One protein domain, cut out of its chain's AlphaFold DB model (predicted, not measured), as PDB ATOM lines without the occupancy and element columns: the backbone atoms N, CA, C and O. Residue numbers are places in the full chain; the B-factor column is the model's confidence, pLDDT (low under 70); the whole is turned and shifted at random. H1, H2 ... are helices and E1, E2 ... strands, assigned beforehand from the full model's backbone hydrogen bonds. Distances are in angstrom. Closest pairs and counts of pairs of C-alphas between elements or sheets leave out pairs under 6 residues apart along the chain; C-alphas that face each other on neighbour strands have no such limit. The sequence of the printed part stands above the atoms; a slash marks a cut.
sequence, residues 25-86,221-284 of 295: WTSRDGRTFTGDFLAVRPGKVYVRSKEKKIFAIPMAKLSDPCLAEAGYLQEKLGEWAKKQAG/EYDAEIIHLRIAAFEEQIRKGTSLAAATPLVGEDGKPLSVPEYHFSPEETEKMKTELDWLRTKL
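AT A GLANCE: This is residues 25 to 86 and 221 to 284 of the 295 residues of an uncharacterized protein of Luteolibacter luteus (UniProt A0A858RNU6). A small antiparallel sheet of three strands, E2, E3 and E4, is crossed on one face by the long helix H1, and from H1 a row of three helices leads away from the sheet, H1, then H2, then H3. A long link, residues 241 to 266, loops from the end of H2 past the beginning of H1 and back to H3, while the short strand E1 comes before the sheet. The printed part has 126 residues with four named strands and three named helices, in the order E1 E2 E3 E4 H1 H2 H3; the sheet's order is E2, E3, E4 and the class is mixed, helices and strands. The whole is compact, with a radius of gyration of the C-alphas of 14.1 A, and spans 36 by 36 by 28 A.

IN THESE COORDINATES: Start at Trp 25 and go on to E1, residues 32 to 34, 6.7 A long, with C-alpha 32 at (-41.045, 21.391, -49.201). Next come E2, residues 36 to 41, 15.4 A, then E3, residues 44 to 48, and E4, residues 54 to 58, each 13.2 A. Find C-alpha 64 at (-45.682, 30.116, -39.804); from there H1 runs through residues 64 to 86 for 33.3 A. Past the cut, H2 holds residues 221 to 240 over 28.5 A. H3, residues 267 to 282, runs 23.2 A and ends at C-alpha 282, (-60.653, 9.295, -49.356).

HOW THE PARTS SIT: Look first at the meander E2 E3 E4, each strand the antiparallel neighbour of the one before. In the hairpin of E2 and E3, N 38 and O 46 are within hydrogen-bond range at 2.9 A; in that of E3 and E4, N 57 and O 45 are at 2.8 A. E1 pairs with no named strand, but its residues 32 to 33 pair antiparallel with residues 25 to 26. H1 is on one face of the sheet, giving two layers, a sheet and a helix over it. Its height over the sheet is 5.7 A; it lies over E2 and E3 and runs across the strands, at 90 degrees to E2 on the local plane. The closest C-alphas of E2 and H1 are those of Ala 39 and Gln 74, 5.9 A apart. With residues 69 to 77 alone, H1 touches H2, closest at the C-alphas of Leu 73 and Leu 229, 6.9 A; their tilt is steep, 41 degrees, opposite ways. H2 only grazes the sheet, with residues 222 to 230. H2 and H3 form a helical hairpin and touch at the C-alphas of Ile 231 and Leu 277, 6.0 A, with a shallow tilt of 30 degrees. H1 and H3 are apart. In H1, H2 and H3 every O i to N i+4 pair is within hydrogen-bond range.

THE WHOLE: The C-alphas farthest apart, those of Gly 86 and Pro 267, are 42.2 A from each other. Residues 87 to 220 are not printed, and C-alphas 86 and 221 are 14.6 A apart across the cut. Of the links printed whole, H2 to H3 is long, 26 residues. The mean pLDDT of the printed part is 83.3; residues 51 to 54, 85 to 86 and 246 to 248 are under 70.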
ATOM      1  N   TRP A  25     -44.746  19.901 -45.583       88.19
ATOM      2  CA  TRP A  25     -44.180  20.897 -44.687       88.19
ATOM      3  C   TRP A  25     -43.405  21.916 -45.503       88.19
ATOM      4  O   TRP A  25     -42.394  21.586 -46.124       88.19
ATOM      5  N   THR A  26     -43.856  23.162 -45.492       89.12
ATOM      6  CA  THR A  26     -43.223  24.231 -46.263       89.12
ATOM      7  C   THR A  26     -42.264  25.017 -45.384       89.12
ATOM      8  O   THR A  26     -42.574  25.408 -44.259       89.12
ATOM      9  N   SER A  27     -41.066  25.244 -45.902       88.12
ATOM     10  CA  SER A  27     -40.077  26.124 -45.290       88.12
ATOM     11  C   SER A  27     -40.264  27.581 -45.700       88.12
ATOM     12  O   SER A  27     -40.900  27.889 -46.705       88.12
ATOM     13  N   ARG A  28     -39.664  28.498 -44.941       86.19
ATOM     14  CA  ARG A  28     -39.685  29.944 -45.205       86.19
ATOM     15  C   ARG A  28     -39.021  30.325 -46.530       86.19
ATOM     16  O   ARG A  28     -39.365  31.357 -47.087       86.19
ATOM     17  N   ASP A  29     -38.092  29.510 -47.034       85.62
ATOM     18  CA  ASP A  29     -37.463  29.679 -48.350       85.62
ATOM     19  C   ASP A  29     -38.186  28.913 -49.474       85.62
ATOM     20  O   ASP A  29     -37.670  28.811 -50.584       85.62
ATOM     21  N   GLY A  30     -39.386  28.380 -49.208       81.56
ATOM     22  CA  GLY A  30     -40.244  27.739 -50.206       81.56
ATOM     23  C   GLY A  30     -39.880  26.289 -50.539       81.56
ATOM     24  O   GLY A  30     -40.514  25.687 -51.402       81.56
ATOM     25  N   ARG A  31     -38.894  25.688 -49.859       86.31
ATOM     26  CA  ARG A  31     -38.635  24.242 -49.971       86.31
ATOM     27  C   ARG A  31     -39.723  23.458 -49.255       86.31
ATOM     28  O   ARG A  31     -40.182  23.871 -48.188       86.31
ATOM     29  N   THR A  32     -40.062  22.298 -49.789       86.94
ATOM     30  CA  THR A  32     -41.045  21.391 -49.201       86.94
ATOM     31  C   THR A  32     -40.370  20.152 -48.621       86.94
ATOM     32  O   THR A  32     -39.353  19.674 -49.125       86.94
ATOM     33  N   PHE A  33     -40.945  19.628 -47.544       84.12
ATOM     34  CA  PHE A  33     -40.635  18.314 -46.995       84.12
ATOM     35  C   PHE A  33     -41.924  17.510 -46.918       84.12
ATOM     36  O   PHE A  33     -42.964  18.076 -46.602       84.12
ATOM     37  N   THR A  34     -41.875  16.207 -47.169       83.81
ATOM     38  CA  THR A  34     -43.067  15.353 -47.127       83.81
ATOM     39  C   THR A  34     -42.938  14.307 -46.029       83.81
ATOM     40  O   THR A  34     -41.985  13.524 -45.994       83.81
ATOM     41  N   GLY A  35     -43.887  14.296 -45.099       82.69
ATOM     42  CA  GLY A  35     -43.973  13.256 -44.079       82.69
ATOM     43  C   GLY A  35     -45.108  13.490 -43.096       82.69
ATOM     44  O   GLY A  35     -45.472  14.629 -42.839       82.69
ATOM     45  N   ASP A  36     -45.632  12.424 -42.506       81.31
ATOM     46  CA  ASP A  36     -46.670  12.511 -41.481       81.31
ATOM     47  C   ASP A  36     -46.118  13.157 -40.216       81.31
ATOM     48  O   ASP A  36     -45.018  12.823 -39.769       81.31
ATOM     49  N   PHE A  37     -46.889  14.052 -39.602       85.12
ATOM     50  CA  PHE A  37     -46.547  14.594 -38.295       85.12
ATOM     51  C   PHE A  37     -46.335  13.482 -37.255       85.12
ATOM     52  O   PHE A  37     -47.115  12.534 -37.165       85.12
ATOM     53  N   LEU A  38     -45.307  13.633 -36.416       75.88
ATOM     54  CA  LEU A  38     -45.095  12.758 -35.263       75.88
ATOM     55  C   LEU A  38     -45.109  13.510 -33.945       75.88
ATOM     56  O   LEU A  38     -45.828  13.136 -33.024       75.88
ATOM     57  N   ALA A  39     -44.258  14.527 -33.829       80.12
ATOM     58  CA  ALA A  39     -44.097  15.263 -32.588       80.12
ATOM     59  C   ALA A  39     -43.352  16.578 -32.788       80.12
ATOM     60  O   ALA A  39     -42.611  16.792 -33.746       80.12
ATOM     61  N   VAL A  40     -43.478  17.424 -31.782       81.56
ATOM     62  CA  VAL A  40     -42.733  18.651 -31.575       81.56
ATOM     63  C   VAL A  40     -41.802  18.464 -30.377       81.56
ATOM     64  O   VAL A  40     -42.186  17.990 -29.302       81.56
ATOM     65  N   ARG A  41     -40.547  18.872 -30.559       78.50
ATOM     66  CA  ARG A  41     -39.557  19.043 -29.491       78.50
ATOM     67  C   ARG A  41     -38.926  20.428 -29.596       78.50
ATOM     68  O   ARG A  41     -39.067  21.065 -30.640       78.50
ATOM     69  N   PRO A  42     -38.226  20.901 -28.550       77.44
ATOM     70  CA  PRO A  42     -37.548  22.189 -28.601       77.44
ATOM     71  C   PRO A  42     -36.736  22.365 -29.893       77.44
ATOM     72  O   PRO A  42     -35.843  21.573 -30.198       77.44
ATOM     73  N   GLY A  43     -37.120  23.361 -30.692       77.38
ATOM     74  CA  GLY A  43     -36.490  23.741 -31.953       77.38
ATOM     75  C   GLY A  43     -36.784  22.857 -33.169       77.38
ATOM     76  O   GLY A  43     -36.297  23.181 -34.254       77.38
ATOM     77  N   LYS A  44     -37.545  21.759 -33.046       84.62
ATOM     78  CA  LYS A  44     -37.697  20.757 -34.120       84.62
ATOM     79  C   LYS A  44     -39.110  20.178 -34.222       84.62
ATOM     80  O   LYS A  44     -39.728  19.830 -33.218       84.62
ATOM     81  N   VAL A  45     -39.567  19.987 -35.456       84.19
ATOM     82  CA  VAL A  45     -40.749  19.184 -35.797       84.19
ATOM     83  C   VAL A  45     -40.272  17.855 -36.373       84.19
ATOM     84  O   VAL A  45     -39.459  17.836 -37.294       84.19
ATOM     85  N   TYR A  46     -40.739  16.750 -35.808       81.38
ATOM     86  CA  TYR A  46     -40.426  15.396 -36.249       81.38
ATOM     87  C   TYR A  46     -41.551  14.887 -37.131       81.38
ATOM     88  O   TYR A  46     -42.725  14.976 -36.762       81.38
ATOM     89  N   VAL A  47     -41.173  14.332 -38.277       80.81
ATOM     90  CA  VAL A  47     -42.112  13.817 -39.271       80.81
ATOM     91  C   VAL A  47     -41.620  12.480 -39.819       80.81
ATOM     92  O   VAL A  47     -40.415  12.210 -39.804       80.81
ATOM     93  N   ARG A  48     -42.540  11.636 -40.289       76.69
ATOM     94  CA  ARG A  48     -42.266  10.312 -40.857       76.69
ATOM     95  C   ARG A  48     -42.492  10.327 -42.362       76.69
ATOM     96  O   ARG A  48     -43.608  10.552 -42.810       76.69
ATOM     97  N   SER A  49     -41.459  10.066 -43.154       76.88
ATOM     98  CA  SER A  49     -41.607   9.941 -44.605       76.88
ATOM     99  C   SER A  49     -42.419   8.697 -44.989       76.88
ATOM    100  O   SER A  49     -42.587   7.777 -44.186       76.88
ATOM    101  N   LYS A  50     -42.832   8.616 -46.260       71.00
ATOM    102  CA  LYS A  50     -43.458   7.414 -46.840       71.00
ATOM    103  C   LYS A  50     -42.591   6.154 -46.681       71.00
ATOM    104  O   LYS A  50     -43.102   5.060 -46.481       71.00
ATOM    105  N   GLU A  51     -41.266   6.309 -46.695       67.75
ATOM    106  CA  GLU A  51     -40.301   5.223 -46.460       67.75
ATOM    107  C   GLU A  51     -40.138   4.873 -44.968       67.75
ATOM    108  O   GLU A  51     -39.170   4.213 -44.591       67.75
ATOM    109  N   LYS A  52     -41.038   5.359 -44.103       66.19
ATOM    110  CA  LYS A  52     -41.004   5.222 -42.640       66.19
ATOM    111  C   LYS A  52     -39.771   5.838 -41.968       66.19
ATOM    112  O   LYS A  52     -39.557   5.636 -40.776       66.19
ATOM    113  N   LYS A  53     -38.984   6.644 -42.688       64.44
ATOM    114  CA  LYS A  53     -37.828   7.350 -42.120       64.44
ATOM    115  C   LYS A  53     -38.299   8.567 -41.346       64.44
ATOM    116  O   LYS A  53     -39.059   9.379 -41.871       64.44
ATOM    117  N   ILE A  54     -37.809   8.723 -40.123       69.12
ATOM    118  CA  ILE A  54     -38.092   9.907 -39.316       69.12
ATOM    119  C   ILE A  54     -37.029  10.964 -39.583       69.12
ATOM    120  O   ILE A  54     -35.834  10.685 -39.544       69.12
ATOM    121  N   PHE A  55     -37.460  12.195 -39.825       73.50
ATOM    122  CA  PHE A  55     -36.558  13.329 -39.955       73.50
ATOM    123  C   PHE A  55     -37.040  14.512 -39.122       73.50
ATOM    124  O   PHE A  55     -38.232  14.702 -38.881       73.50
ATOM    125  N   ALA A  56     -36.074  15.297 -38.648       79.75
ATOM    126  CA  ALA A  56     -36.320  16.460 -37.816       79.75
ATOM    127  C   ALA A  56     -36.148  17.735 -38.643       79.75
ATOM    128  O   ALA A  56     -35.043  18.056 -39.091       79.75
ATOM    129  N   ILE A  57     -37.235  18.476 -38.820       83.69
ATOM    130  CA  ILE A  57     -37.245  19.767 -39.494       83.69
ATOM    131  C   ILE A  57     -37.016  20.858 -38.440       83.69
ATOM    132  O   ILE A  57     -37.802  20.966 -37.494       83.69
ATOM    133  N   PRO A  58     -35.961  21.685 -38.557       86.31
ATOM    134  CA  PRO A  58     -35.772  22.816 -37.657       86.31
ATOM    135  C   PRO A  58     -36.945  23.795 -37.762       86.31
ATOM    136  O   PRO A  58     -37.256  24.265 -38.856       86.31
ATOM    137  N   MET A  59     -37.550  24.161 -36.632       89.31
ATOM    138  CA  MET A  59     -38.673  25.109 -36.592       89.31
ATOM    139  C   MET A  59     -38.318  26.458 -37.212       89.31
ATOM    140  O   MET A  59     -39.135  27.048 -37.905       89.31
ATOM    141  N   ALA A  60     -37.073  26.908 -37.031       87.19
ATOM    142  CA  ALA A  60     -36.567  28.145 -37.624       87.19
ATOM    143  C   ALA A  60     -36.657  28.169 -39.162       87.19
ATOM    144  O   ALA A  60     -36.621  29.242 -39.762       87.19
ATOM    145  N   LYS A  61     -36.755  26.995 -39.798       88.94
ATOM    146  CA  LYS A  61     -36.907  26.864 -41.246       88.94
ATOM    147  C   LYS A  61     -38.361  26.767 -41.682       88.94
ATOM    148  O   LYS A  61     -38.600  27.007 -42.854       88.94
ATOM    149  N   LEU A  62     -39.304  26.413 -40.811       90.69
ATOM    150  CA  LEU A  62     -40.702  26.185 -41.186       90.69
ATOM    151  C   LEU A  62     -41.476  27.495 -41.353       90.69
ATOM    152  O   LEU A  62     -41.217  28.483 -40.661       90.69
ATOM    153  N   SER A  63     -42.423  27.493 -42.290       90.19
ATOM    154  CA  SER A  63     -43.386  28.578 -42.449       90.19
ATOM    155  C   SER A  63     -44.293  28.679 -41.218       90.19
ATOM    156  O   SER A  63     -44.531  27.692 -40.515       90.19
ATOM    157  N   ASP A  64     -44.814  29.875 -40.959       88.19
ATOM    158  CA  ASP A  64     -45.682  30.116 -39.804       88.19
ATOM    159  C   ASP A  64     -46.973  29.261 -39.838       88.19
ATOM    160  O   ASP A  64     -47.313  28.698 -38.796       88.19
ATOM    161  N   PRO A  65     -47.629  29.021 -40.999       86.50
ATOM    162  CA  PRO A  65     -48.739  28.065 -41.098       86.50
ATOM    163  C   PRO A  65     -48.369  26.640 -40.677       86.50
ATOM    164  O   PRO A  65     -49.121  25.999 -39.943       86.50
ATOM    165  N   CYS A  66     -47.193  26.150 -41.083       89.75
ATOM    166  CA  CYS A  66     -46.726  24.819 -40.696       89.75
ATOM    167  C   CYS A  66     -46.398  24.738 -39.200       89.75
ATOM    168  O   CYS A  66     -46.631  23.709 -38.570       89.75
ATOM    169  N   LEU A  67     -45.874  25.815 -38.605       90.00
ATOM    170  CA  LEU A  67     -45.658  25.890 -37.159       90.00
ATOM    171  C   LEU A  67     -46.992  25.879 -36.398       90.00
ATOM    172  O   LEU A  67     -47.149  25.124 -35.440       90.00
ATOM    173  N   ALA A  68     -47.972  26.662 -36.847       87.75
ATOM    174  CA  ALA A  68     -49.320  26.672 -36.288       87.75
ATOM    175  C   ALA A  68     -49.969  25.277 -36.326       87.75
ATOM    176  O   ALA A  68     -50.456  24.791 -35.301       87.75
ATOM    177  N   GLU A  69     -49.918  24.607 -37.480       87.56
ATOM    178  CA  GLU A  69     -50.424  23.241 -37.640       87.56
ATOM    179  C   GLU A  69     -49.680  22.255 -36.724       87.56
ATOM    180  O   GLU A  69     -50.324  21.498 -36.000       87.56
ATOM    181  N   ALA A  70     -48.344  22.307 -36.658       88.75
ATOM    182  CA  ALA A  70     -47.558  21.450 -35.765       88.75
ATOM    183  C   ALA A  70     -47.936  21.633 -34.286       88.75
ATOM    184  O   ALA A  70     -48.025  20.653 -33.547       88.75
ATOM    185  N   GLY A  71     -48.168  22.873 -33.844       87.94
ATOM    186  CA  GLY A  71     -48.596  23.172 -32.475       87.94
ATOM    187  C   GLY A  71     -49.984  22.618 -32.153       87.94
ATOM    188  O   GLY A  71     -50.192  22.075 -31.067       87.94
ATOM    189  N   TYR A  72     -50.912  22.703 -33.107       87.69
ATOM    190  CA  TYR A  72     -52.241  22.105 -32.988       87.69
ATOM    191  C   TYR A  72     -52.179  20.571 -32.944       87.69
ATOM    192  O   TYR A  72     -52.720  19.951 -32.024       87.69
ATOM    193  N   LEU A  73     -51.469  19.951 -33.893       87.38
ATOM    194  CA  LEU A  73     -51.321  18.496 -33.962       87.38
ATOM    195  C   LEU A  73     -50.629  17.944 -32.711       87.38
ATOM    196  O   LEU A  73     -51.084  16.945 -32.157       87.38
ATOM    197  N   GLN A  74     -49.592  18.620 -32.206       86.94
ATOM    198  CA  GLN A  74     -48.910  18.243 -30.965       86.94
ATOM    199  C   GLN A  74     -49.861  18.196 -29.763       86.94
ATOM    200  O   GLN A  74     -49.760  17.280 -28.940       86.94
ATOM    201  N   GLU A  75     -50.754  19.176 -29.634       86.69
ATOM    202  CA  GLU A  75     -51.724  19.207 -28.541       86.69
ATOM    203  C   GLU A  75     -52.693  18.027 -28.658       86.69
ATOM    204  O   GLU A  75     -52.800  17.213 -27.737       86.69
ATOM    205  N   LYS A  76     -53.358  17.901 -29.811       87.62
ATOM    206  CA  LYS A  76     -54.422  16.914 -30.020       87.62
ATOM    207  C   LYS A  76     -53.921  15.482 -29.987       87.62
ATOM    208  O   LYS A  76     -54.508  14.643 -29.302       87.62
ATOM    209  N   LEU A  77     -52.782  15.211 -30.616       83.00
ATOM    210  CA  LEU A  77     -52.145  13.903 -30.516       83.00
ATOM    211  C   LEU A  77     -51.622  13.639 -29.102       83.00
ATOM    212  O   LEU A  77     -51.654  12.499 -28.651       83.00
ATOM    213  N   GLY A  78     -51.210  14.667 -28.355       79.88
ATOM    214  CA  GLY A  78     -50.888  14.539 -26.934       79.88
ATOM    215  C   GLY A  78     -52.097  14.138 -26.076       79.88
ATOM    216  O   GLY A  78     -51.976  13.288 -25.191       79.88
ATOM    217  N   GLU A  79     -53.274  14.714 -26.332       85.38
ATOM    218  CA  GLU A  79     -54.535  14.331 -25.677       85.38
ATOM    219  C   GLU A  79     -54.940  12.894 -26.019       85.38
ATOM    220  O   GLU A  79     -55.288  12.114 -25.126       85.38
ATOM    221  N   TRP A  80     -54.854  12.528 -27.297       84.69
ATOM    222  CA  TRP A  80     -55.102  11.168 -27.762       84.69
ATOM    223  C   TRP A  80     -54.125  10.167 -27.131       84.69
ATOM    224  O   TRP A  80     -54.550   9.172 -26.544       84.69
ATOM    225  N   ALA A  81     -52.827  10.477 -27.134       77.62
ATOM    226  CA  ALA A  81     -51.778   9.643 -26.557       77.62
ATOM    227  C   ALA A  81     -52.025   9.358 -25.068       77.62
ATOM    228  O   ALA A  81     -51.863   8.223 -24.614       77.62
ATOM    229  N   LYS A  82     -52.490  10.355 -24.300       78.12
ATOM    230  CA  LYS A  82     -52.887  10.172 -22.892       78.12
ATOM    231  C   LYS A  82     -54.064   9.203 -22.745       78.12
ATOM    232  O   LYS A  82     -54.043   8.358 -21.849       78.12
ATOM    233  N   LYS A  83     -55.070   9.291 -23.621       81.19
ATOM    234  CA  LYS A  83     -56.219   8.367 -23.621       81.19
ATOM    235  C   LYS A  83     -55.777   6.939 -23.942       81.19
ATOM    236  O   LYS A  83     -56.166   6.021 -23.220       81.19
ATOM    237  N   GLN A  84     -54.925   6.757 -24.951       75.69
ATOM    238  CA  GLN A  84     -54.406   5.436 -25.321       75.69
ATOM    239  C   GLN A  84     -53.527   4.837 -24.227       75.69
ATOM    240  O   GLN A  84     -53.695   3.682 -23.837       75.69
ATOM    241  N   ALA A  85     -52.666   5.651 -23.616       68.94
ATOM    242  CA  ALA A  85     -51.905   5.240 -22.448       68.94
ATOM    243  C   ALA A  85     -52.819   4.735 -21.311       68.94
ATOM    244  O   ALA A  85     -52.480   3.749 -20.653       68.94
ATOM    245  N   GLY A  86     -53.980   5.355 -21.088       67.62
ATOM    246  CA  GLY A  86     -54.955   4.895 -20.094       67.62
ATOM    247  C   GLY A  86     -55.552   3.512 -20.387       67.62
ATOM    248  O   GLY A  86     -55.856   2.772 -19.454       67.62
ATOM    249  N   GLU A 221     -54.637   2.542 -35.008       72.50
ATOM    250  CA  GLU A 221     -55.365   3.761 -34.599       72.50
ATOM    251  C   GLU A 221     -54.547   5.046 -34.762       72.50
ATOM    252  O   GLU A 221     -55.143   6.091 -34.994       72.50
ATOM    253  N   TYR A 222     -53.215   4.992 -34.668       76.19
ATOM    254  CA  TYR A 222     -52.383   6.197 -34.750       76.19
ATOM    255  C   TYR A 222     -52.491   6.904 -36.107       76.19
ATOM    256  O   TYR A 222     -52.764   8.101 -36.175       76.19
ATOM    257  N   ASP A 223     -52.311   6.148 -37.188       76.94
ATOM    258  CA  ASP A 223     -52.314   6.691 -38.547       76.94
ATOM    259  C   ASP A 223     -53.707   7.234 -38.915       76.94
ATOM    260  O   ASP A 223     -53.830   8.292 -39.531       76.94
ATOM    261  N   ALA A 224     -54.770   6.560 -38.459       80.50
ATOM    262  CA  ALA A 224     -56.139   7.046 -38.609       80.50
ATOM    263  C   ALA A 224     -56.367   8.345 -37.817       80.50
ATOM    264  O   ALA A 224     -56.982   9.279 -38.331       80.50
ATOM    265  N   GLU A 225     -55.858   8.424 -36.584       84.56
ATOM    266  CA  GLU A 225     -56.000   9.604 -35.732       84.56
ATOM    267  C   GLU A 225     -55.310  10.832 -36.336       84.56
ATOM    268  O   GLU A 225     -55.903  11.909 -36.348       84.56
ATOM    269  N   ILE A 226     -54.093  10.694 -36.882       82.50
ATOM    270  CA  ILE A 226     -53.424  11.813 -37.568       82.50
ATOM    271  C   ILE A 226     -54.311  12.352 -38.692       82.50
ATOM    272  O   ILE A 226     -54.499  13.564 -38.787       82.50
ATOM    273  N   ILE A 227     -54.870  11.470 -39.527       85.25
ATOM    274  CA  ILE A 227     -55.719  11.880 -40.650       85.25
ATOM    275  C   ILE A 227     -56.964  12.614 -40.143       85.25
ATOM    276  O   ILE A 227     -57.266  13.694 -40.647       85.25
ATOM    277  N   HIS A 228     -57.640  12.100 -39.109       88.50
ATOM    278  CA  HIS A 228     -58.789  12.779 -38.489       88.50
ATOM    279  C   HIS A 228     -58.438  14.172 -37.971       88.50
ATOM    280  O   HIS A 228     -59.170  15.134 -38.206       88.50
ATOM    281  N   LEU A 229     -57.305  14.300 -37.284       87.88
ATOM    282  CA  LEU A 229     -56.873  15.577 -36.724       87.88
ATOM    283  C   LEU A 229     -56.459  16.575 -37.805       87.88
ATOM    284  O   LEU A 229     -56.737  17.765 -37.654       87.88
ATOM    285  N   ARG A 230     -55.856  16.110 -38.905       86.75
ATOM    286  CA  ARG A 230     -55.546  16.953 -40.069       86.75
ATOM    287  C   ARG A 230     -56.805  17.404 -40.805       86.75
ATOM    288  O   ARG A 230     -56.905  18.580 -41.140       86.75
ATOM    289  N   ILE A 231     -57.787  16.519 -40.983       90.19
ATOM    290  CA  ILE A 231     -59.108  16.882 -41.523       90.19
ATOM    291  C   ILE A 231     -59.721  18.002 -40.675       90.19
ATOM    292  O   ILE A 231     -60.064  19.054 -41.210       90.19
ATOM    293  N   ALA A 232     -59.771  17.825 -39.350       89.75
ATOM    294  CA  ALA A 232     -60.301  18.838 -38.439       89.75
ATOM    295  C   ALA A 232     -59.507  20.158 -38.494       89.75
ATOM    296  O   ALA A 232     -60.094  21.239 -38.417       89.75
ATOM    297  N   ALA A 233     -58.179  20.085 -38.643       88.25
ATOM    298  CA  ALA A 233     -57.327  21.260 -38.793       88.25
ATOM    299  C   ALA A 233     -57.664  22.048 -40.068       88.25
ATOM    300  O   ALA A 233     -57.886  23.257 -39.993       88.25
ATOM    301  N   PHE A 234     -57.750  21.374 -41.218       89.75
ATOM    302  CA  PHE A 234     -58.079  22.009 -42.493       89.75
ATOM    303  C   PHE A 234     -59.498  22.558 -42.533       89.75
ATOM    304  O   PHE A 234     -59.691  23.683 -42.988       89.75
ATOM    305  N   GLU A 235     -60.486  21.825 -42.024       92.12
ATOM    306  CA  GLU A 235     -61.863  22.319 -41.943       92.12
ATOM    307  C   GLU A 235     -61.936  23.635 -41.161       92.12
ATOM    308  O   GLU A 235     -62.570  24.595 -41.602       92.12
ATOM    309  N   GLU A 236     -61.229  23.715 -40.034       90.06
ATOM    310  CA  GLU A 236     -61.200  24.912 -39.200       90.06
ATOM    311  C   GLU A 236     -60.423  26.071 -39.851       90.06
ATOM    312  O   GLU A 236     -60.881  27.216 -39.796       90.06
ATOM    313  N   GLN A 237     -59.290  25.794 -40.504       89.50
ATOM    314  CA  GLN A 237     -58.503  26.794 -41.240       89.50
ATOM    315  C   GLN A 237     -59.269  27.362 -42.438       89.50
ATOM    316  O   GLN A 237     -59.323  28.578 -42.614       89.50
ATOM    317  N   ILE A 238     -59.925  26.504 -43.225       91.25
ATOM    318  CA  ILE A 238     -60.765  26.909 -44.359       91.25
ATOM    319  C   ILE A 238     -61.948  27.748 -43.866       91.25
ATOM    320  O   ILE A 238     -62.271  28.773 -44.465       91.25
ATOM    321  N   ARG A 239     -62.581  27.352 -42.755       93.00
ATOM    322  CA  ARG A 239     -63.712  28.082 -42.167       93.00
ATOM    323  C   ARG A 239     -63.318  29.476 -41.677       93.00
ATOM    324  O   ARG A 239     -64.110  30.407 -41.812       93.00
ATOM    325  N   LYS A 240     -62.133  29.620 -41.076       90.38
ATOM    326  CA  LYS A 240     -61.626  30.898 -40.546       90.38
ATOM    327  C   LYS A 240     -60.943  31.769 -41.600       90.38
ATOM    328  O   LYS A 240     -60.900  32.984 -41.435       90.38
ATOM    329  N   GLY A 241     -60.401  31.165 -42.656       90.12
ATOM    330  CA  GLY A 241     -59.504  31.832 -43.602       90.12
ATOM    331  C   GLY A 241     -58.131  32.167 -43.005       90.12
ATOM    332  O   GLY A 241     -57.365  32.917 -43.612       90.12
ATOM    333  N   THR A 242     -57.817  31.632 -41.822       90.31
ATOM    334  CA  THR A 242     -56.568  31.886 -41.098       90.31
ATOM    335  C   THR A 242     -55.966  30.613 -40.521       90.31
ATOM    336  O   THR A 242     -56.657  29.608 -40.327       90.31
ATOM    337  N   SER A 243     -54.657  30.636 -40.263       85.62
ATOM    338  CA  SER A 243     -53.955  29.540 -39.600       85.62
ATOM    339  C   SER A 243     -54.512  29.292 -38.200       85.62
ATOM    340  O   SER A 243     -54.981  30.205 -37.522       85.62
ATOM    341  N   LEU A 244     -54.391  28.056 -37.717       84.25
ATOM    342  CA  LEU A 244     -54.766  27.733 -36.341       84.25
ATOM    343  C   LEU A 244     -53.902  28.518 -35.352       84.25
ATOM    344  O   LEU A 244     -52.716  28.743 -35.580       84.25
ATOM    345  N   ALA A 245     -54.481  28.890 -34.216       75.56
ATOM    346  CA  ALA A 245     -53.662  29.306 -33.092       75.56
ATOM    347  C   ALA A 245     -52.852  28.092 -32.618       75.56
ATOM    348  O   ALA A 245     -53.410  27.004 -32.447       75.56
ATOM    349  N   ALA A 246     -51.552  28.272 -32.381       63.66
ATOM    350  CA  ALA A 246     -50.757  27.255 -31.710       63.66
ATOM    351  C   ALA A 246     -51.315  27.072 -30.289       63.66
ATOM    352  O   ALA A 246     -51.079  27.893 -29.404       63.66
ATOM    353  N   ALA A 247     -52.106  26.020 -30.081       59.75
ATOM    354  CA  ALA A 247     -52.759  25.764 -28.800       59.75
ATOM    355  C   ALA A 247     -51.751  25.365 -27.708       59.75
ATOM    356  O   ALA A 247     -51.925  25.690 -26.536       59.75
ATOM    357  N   THR A 248     -50.639  24.737 -28.108       66.88
ATOM    358  CA  THR A 248     -49.460  24.532 -27.260       66.88
ATOM    359  C   THR A 248     -48.340  25.492 -27.678       66.88
ATOM    360  O   THR A 248     -48.010  25.537 -28.867       66.88
ATOM    361  N   PRO A 249     -47.706  26.222 -26.733       74.31
ATOM    362  CA  PRO A 249     -46.557  27.065 -27.035       74.31
ATOM    363  C   PRO A 249     -45.434  26.235 -27.655       74.31
ATOM    364  O   PRO A 249     -44.899  25.320 -27.023       74.31
ATOM    365  N   LEU A 250     -45.066  26.558 -28.893       83.25
ATOM    366  CA  LEU A 250     -43.876  25.986 -29.502       83.25
ATOM    367  C   LEU A 250     -42.646  26.547 -28.803       83.25
ATOM    368  O   LEU A 250     -42.591  27.734 -28.501       83.25
ATOM    369  N   VAL A 251     -41.653  25.702 -28.556       83.25
ATOM    370  CA  VAL A 251     -40.415  26.099 -27.887       83.25
ATOM    371  C   VAL A 251     -39.279  26.015 -28.895       83.25
ATOM    372  O   VAL A 251     -39.111  24.985 -29.545       83.25
ATOM    373  N   GLY A 252     -38.518  27.096 -29.046       81.88
ATOM    374  CA  GLY A 252     -37.333  27.165 -29.890       81.88
ATOM    375  C   GLY A 252     -36.184  26.310 -29.355       81.88
ATOM    376  O   GLY A 252     -36.253  25.730 -28.271       81.88
ATOM    377  N   GLU A 253     -35.102  26.223 -30.126       75.50
ATOM    378  CA  GLU A 253     -33.903  25.472 -29.725       75.50
ATOM    379  C   GLU A 253     -33.237  26.066 -28.471       75.50
ATOM    380  O   GLU A 253     -32.651  25.345 -27.670       75.50
ATOM    381  N   ASP A 254     -33.401  27.372 -28.256       80.38
ATOM    382  CA  ASP A 254     -32.923  28.109 -27.083       80.38
ATOM    383  C   ASP A 254     -33.814  27.938 -25.836       80.38
ATOM    384  O   ASP A 254     -33.572  28.572 -24.806       80.38
ATOM    385  N   GLY A 255     -34.852  27.101 -25.919       77.69
ATOM    386  CA  GLY A 255     -35.791  26.859 -24.828       77.69
ATOM    387  C   GLY A 255     -36.829  27.967 -24.632       77.69
ATOM    388  O   GLY A 255     -37.613  27.888 -23.684       77.69
ATOM    389  N   LYS A 256     -36.875  28.989 -25.499       83.62
ATOM    390  CA  LYS A 256     -37.850  30.080 -25.389       83.62
ATOM    391  C   LYS A 256     -39.107  29.810 -26.216       83.62
ATOM    392  O   LYS A 256     -39.016  29.184 -27.270       83.62
ATOM    393  N   PRO A 257     -40.281  30.303 -25.786       84.62
ATOM    394  CA  PRO A 257     -41.486  30.236 -26.602       84.62
ATOM    395  C   PRO A 257     -41.295  30.950 -27.947       84.62
ATOM    396  O   PRO A 257     -40.814  32.082 -27.996       84.62
ATOM    397  N   LEU A 258     -41.702  30.295 -29.029       82.50
ATOM    398  CA  LEU A 258     -41.804  30.883 -30.357       82.50
ATOM    399  C   LEU A 258     -43.140  31.609 -30.487       82.50
ATOM    400  O   LEU A 258     -44.197  31.057 -30.183       82.50
ATOM    401  N   SER A 259     -43.087  32.842 -30.983       81.19
ATOM    402  CA  SER A 259     -44.284  33.542 -31.439       81.19
ATOM    403  C   SER A 259     -44.634  33.034 -32.834       81.19
ATOM    404  O   SER A 259     -43.823  33.148 -33.752       81.19
ATOM    405  N   VAL A 260     -45.821  32.443 -32.970       82.56
ATOM    406  CA  VAL A 260     -46.385  32.029 -34.257       82.56
ATOM    407  C   VAL A 260     -47.528  32.997 -34.566       82.56
ATOM    408  O   VAL A 260     -48.559  32.923 -33.891       82.56
ATOM    409  N   PRO A 261     -47.338  33.959 -35.486       81.19
ATOM    410  CA  PRO A 261     -48.389  34.904 -35.838       81.19
ATOM    411  C   PRO A 261     -49.530  34.196 -36.574       81.19
ATOM    412  O   PRO A 261     -49.334  33.160 -37.210       81.19
ATOM    413  N   GLU A 262     -50.723  34.779 -36.501       85.62
ATOM    414  CA  GLU A 262     -51.843  34.352 -37.335       85.62
ATOM    415  C   GLU A 262     -51.537  34.668 -38.806       85.62
ATOM    416  O   GLU A 262     -51.152  35.786 -39.151       85.62
ATOM    417  N   TYR A 263     -51.695  33.670 -39.670       86.88
ATOM    418  CA  TYR A 263     -51.484  33.788 -41.105       86.88
ATOM    419  C   TYR A 263     -52.823  33.786 -41.836       86.88
ATOM    420  O   TYR A 263     -53.647  32.907 -41.599       86.88
ATOM    421  N   HIS A 264     -53.025  34.737 -42.746       90.12
ATOM    422  CA  HIS A 264     -54.204  34.787 -43.608       90.12
ATOM    423  C   HIS A 264     -53.925  34.059 -44.918       90.12
ATOM    424  O   HIS A 264     -53.007  34.434 -45.648       90.12
ATOM    425  N   PHE A 265     -54.736  33.051 -45.228       89.19
ATOM    426  CA  PHE A 265     -54.576  32.287 -46.458       89.19
ATOM    427  C   PHE A 265     -55.110  33.061 -47.662       89.19
ATOM    428  O   PHE A 265     -56.197  33.643 -47.632       89.19
ATOM    429  N   SER A 266     -54.360  33.029 -48.757       91.00
ATOM    430  CA  SER A 266     -54.839  33.479 -50.059       91.00
ATOM    431  C   SER A 266     -55.931  32.541 -50.605       91.00
ATOM    432  O   SER A 266     -56.053  31.386 -50.170       91.00
ATOM    433  N   PRO A 267     -56.720  32.986 -51.601       91.75
ATOM    434  CA  PRO A 267     -57.681  32.116 -52.274       91.75
ATOM    435  C   PRO A 267     -57.032  30.868 -52.890       91.75
ATOM    436  O   PRO A 267     -57.593  29.782 -52.803       91.75
ATOM    437  N   GLU A 268     -55.830  31.002 -53.462       89.75
ATOM    438  CA  GLU A 268     -55.100  29.878 -54.063       89.75
ATOM    439  C   GLU A 268     -54.671  28.846 -53.010       89.75
ATOM    440  O   GLU A 268     -54.855  27.646 -53.206       89.75
ATOM    441  N   GLU A 269     -54.140  29.296 -51.870       86.12
ATOM    442  CA  GLU A 269     -53.798  28.409 -50.749       86.12
ATOM    443  C   GLU A 269     -55.043  27.728 -50.176       86.12
ATOM    444  O   GLU A 269     -55.005  26.543 -49.854       86.12
ATOM    445  N   THR A 270     -56.166  28.444 -50.113       88.75
ATOM    446  CA  THR A 270     -57.439  27.880 -49.651       88.75
ATOM    447  C   THR A 270     -57.944  26.772 -50.573       88.75
ATOM    448  O   THR A 270     -58.400  25.737 -50.089       88.75
ATOM    449  N   GLU A 271     -57.835  26.936 -51.893       88.62
ATOM    450  CA  GLU A 271     -58.194  25.876 -52.844       88.62
ATOM    451  C   GLU A 271     -57.242  24.671 -52.781       88.62
ATOM    452  O   GLU A 271     -57.691  23.524 -52.853       88.62
ATOM    453  N   LYS A 272     -55.941  24.900 -52.553       86.81
ATOM    454  CA  LYS A 272     -54.987  23.809 -52.284       86.81
ATOM    455  C   LYS A 272     -55.373  23.026 -51.024       86.81
ATOM    456  O   LYS A 272     -55.432  21.801 -51.082       86.81
ATOM    457  N   MET A 273     -55.727  23.712 -49.933       87.25
ATOM    458  CA  MET A 273     -56.190  23.058 -48.700       87.25
ATOM    459  C   MET A 273     -57.472  22.245 -48.911       87.25
ATOM    460  O   MET A 273     -57.575  21.137 -48.396       87.25
ATOM    461  N   LYS A 274     -58.445  22.749 -49.684       89.00
ATOM    462  CA  LYS A 274     -59.669  21.990 -50.012       89.00
ATOM    463  C   LYS A 274     -59.362  20.717 -50.796       89.00
ATOM    464  O   LYS A 274     -59.899  19.662 -50.477       89.00
ATOM    465  N   THR A 275     -58.467  20.815 -51.776       87.50
ATOM    466  CA  THR A 275     -58.028  19.663 -52.576       87.50
ATOM    467  C   THR A 275     -57.382  18.599 -51.685       87.50
ATOM    468  O   THR A 275     -57.698  17.414 -51.793       87.50
ATOM    469  N   GLU A 276     -56.518  19.016 -50.755       85.94
ATOM    470  CA  GLU A 276     -55.876  18.100 -49.811       85.94
ATOM    471  C   GLU A 276     -56.869  17.517 -48.788       85.94
ATOM    472  O   GLU A 276     -56.803  16.330 -48.472       85.94
ATOM    473  N   LEU A 277     -57.831  18.312 -48.310       89.12
ATOM    474  CA  LEU A 277     -58.910  17.860 -47.429       89.12
ATOM    475  C   LEU A 277     -59.756  16.758 -48.081       89.12
ATOM    476  O   LEU A 277     -60.052  15.747 -47.442       89.12
ATOM    477  N   ASP A 278     -60.129  16.932 -49.347       87.81
ATOM    478  CA  ASP A 278     -60.892  15.925 -50.082       87.81
ATOM    479  C   ASP A 278     -60.081  14.641 -50.263       87.81
ATOM    480  O   ASP A 278     -60.601  13.549 -50.032       87.81
ATOM    481  N   TRP A 279     -58.786  14.759 -50.568       84.81
ATOM    482  CA  TRP A 279     -57.887  13.609 -50.623       84.81
ATOM    483  C   TRP A 279     -57.791  12.875 -49.274       84.81
ATOM    484  O   TRP A 279     -57.969  11.655 -49.240       84.81
ATOM    485  N   LEU A 280     -57.599  13.583 -48.155       84.69
ATOM    486  CA  LEU A 280     -57.538  12.980 -46.814       84.69
ATOM    487  C   LEU A 280     -58.807  12.185 -46.483       84.69
ATOM    488  O   LEU A 280     -58.728  11.089 -45.928       84.69
ATOM    489  N   ARG A 281     -59.981  12.694 -46.870       87.50
ATOM    490  CA  ARG A 281     -61.261  11.997 -46.672       87.50
ATOM    491  C   ARG A 281     -61.338  10.680 -47.440       87.50
ATOM    492  O   ARG A 281     -61.940   9.739 -46.936       87.50
ATOM    493  N   THR A 282     -60.693  10.566 -48.605       87.00
ATOM    494  CA  THR A 282     -60.653   9.295 -49.356       87.00
ATOM    495  C   THR A 282     -59.842   8.198 -48.667       87.00
ATOM    496  O   THR A 282     -60.038   7.022 -48.965       87.00
ATOM    497  N   LYS A 283     -58.947   8.547 -47.732       81.75
ATOM    498  CA  LYS A 283     -58.141   7.573 -46.979       81.75
ATOM    499  C   LYS A 283     -58.923   6.895 -45.846       81.75
ATOM    500  O   LYS A 283     -58.454   5.894 -45.297       81.75
ATOM    501  N   LEU A 284     -60.111   7.396 -45.512       82.38
ATOM    502  CA  LEU A 284     -60.971   6.860 -44.461       82.38
ATOM    503  C   LEU A 284     -62.212   6.184 -45.056       82.38
ATOM    504  O   LEU A 284     -62.833   6.681 -45.990       82.38
TER     505      LEU A 284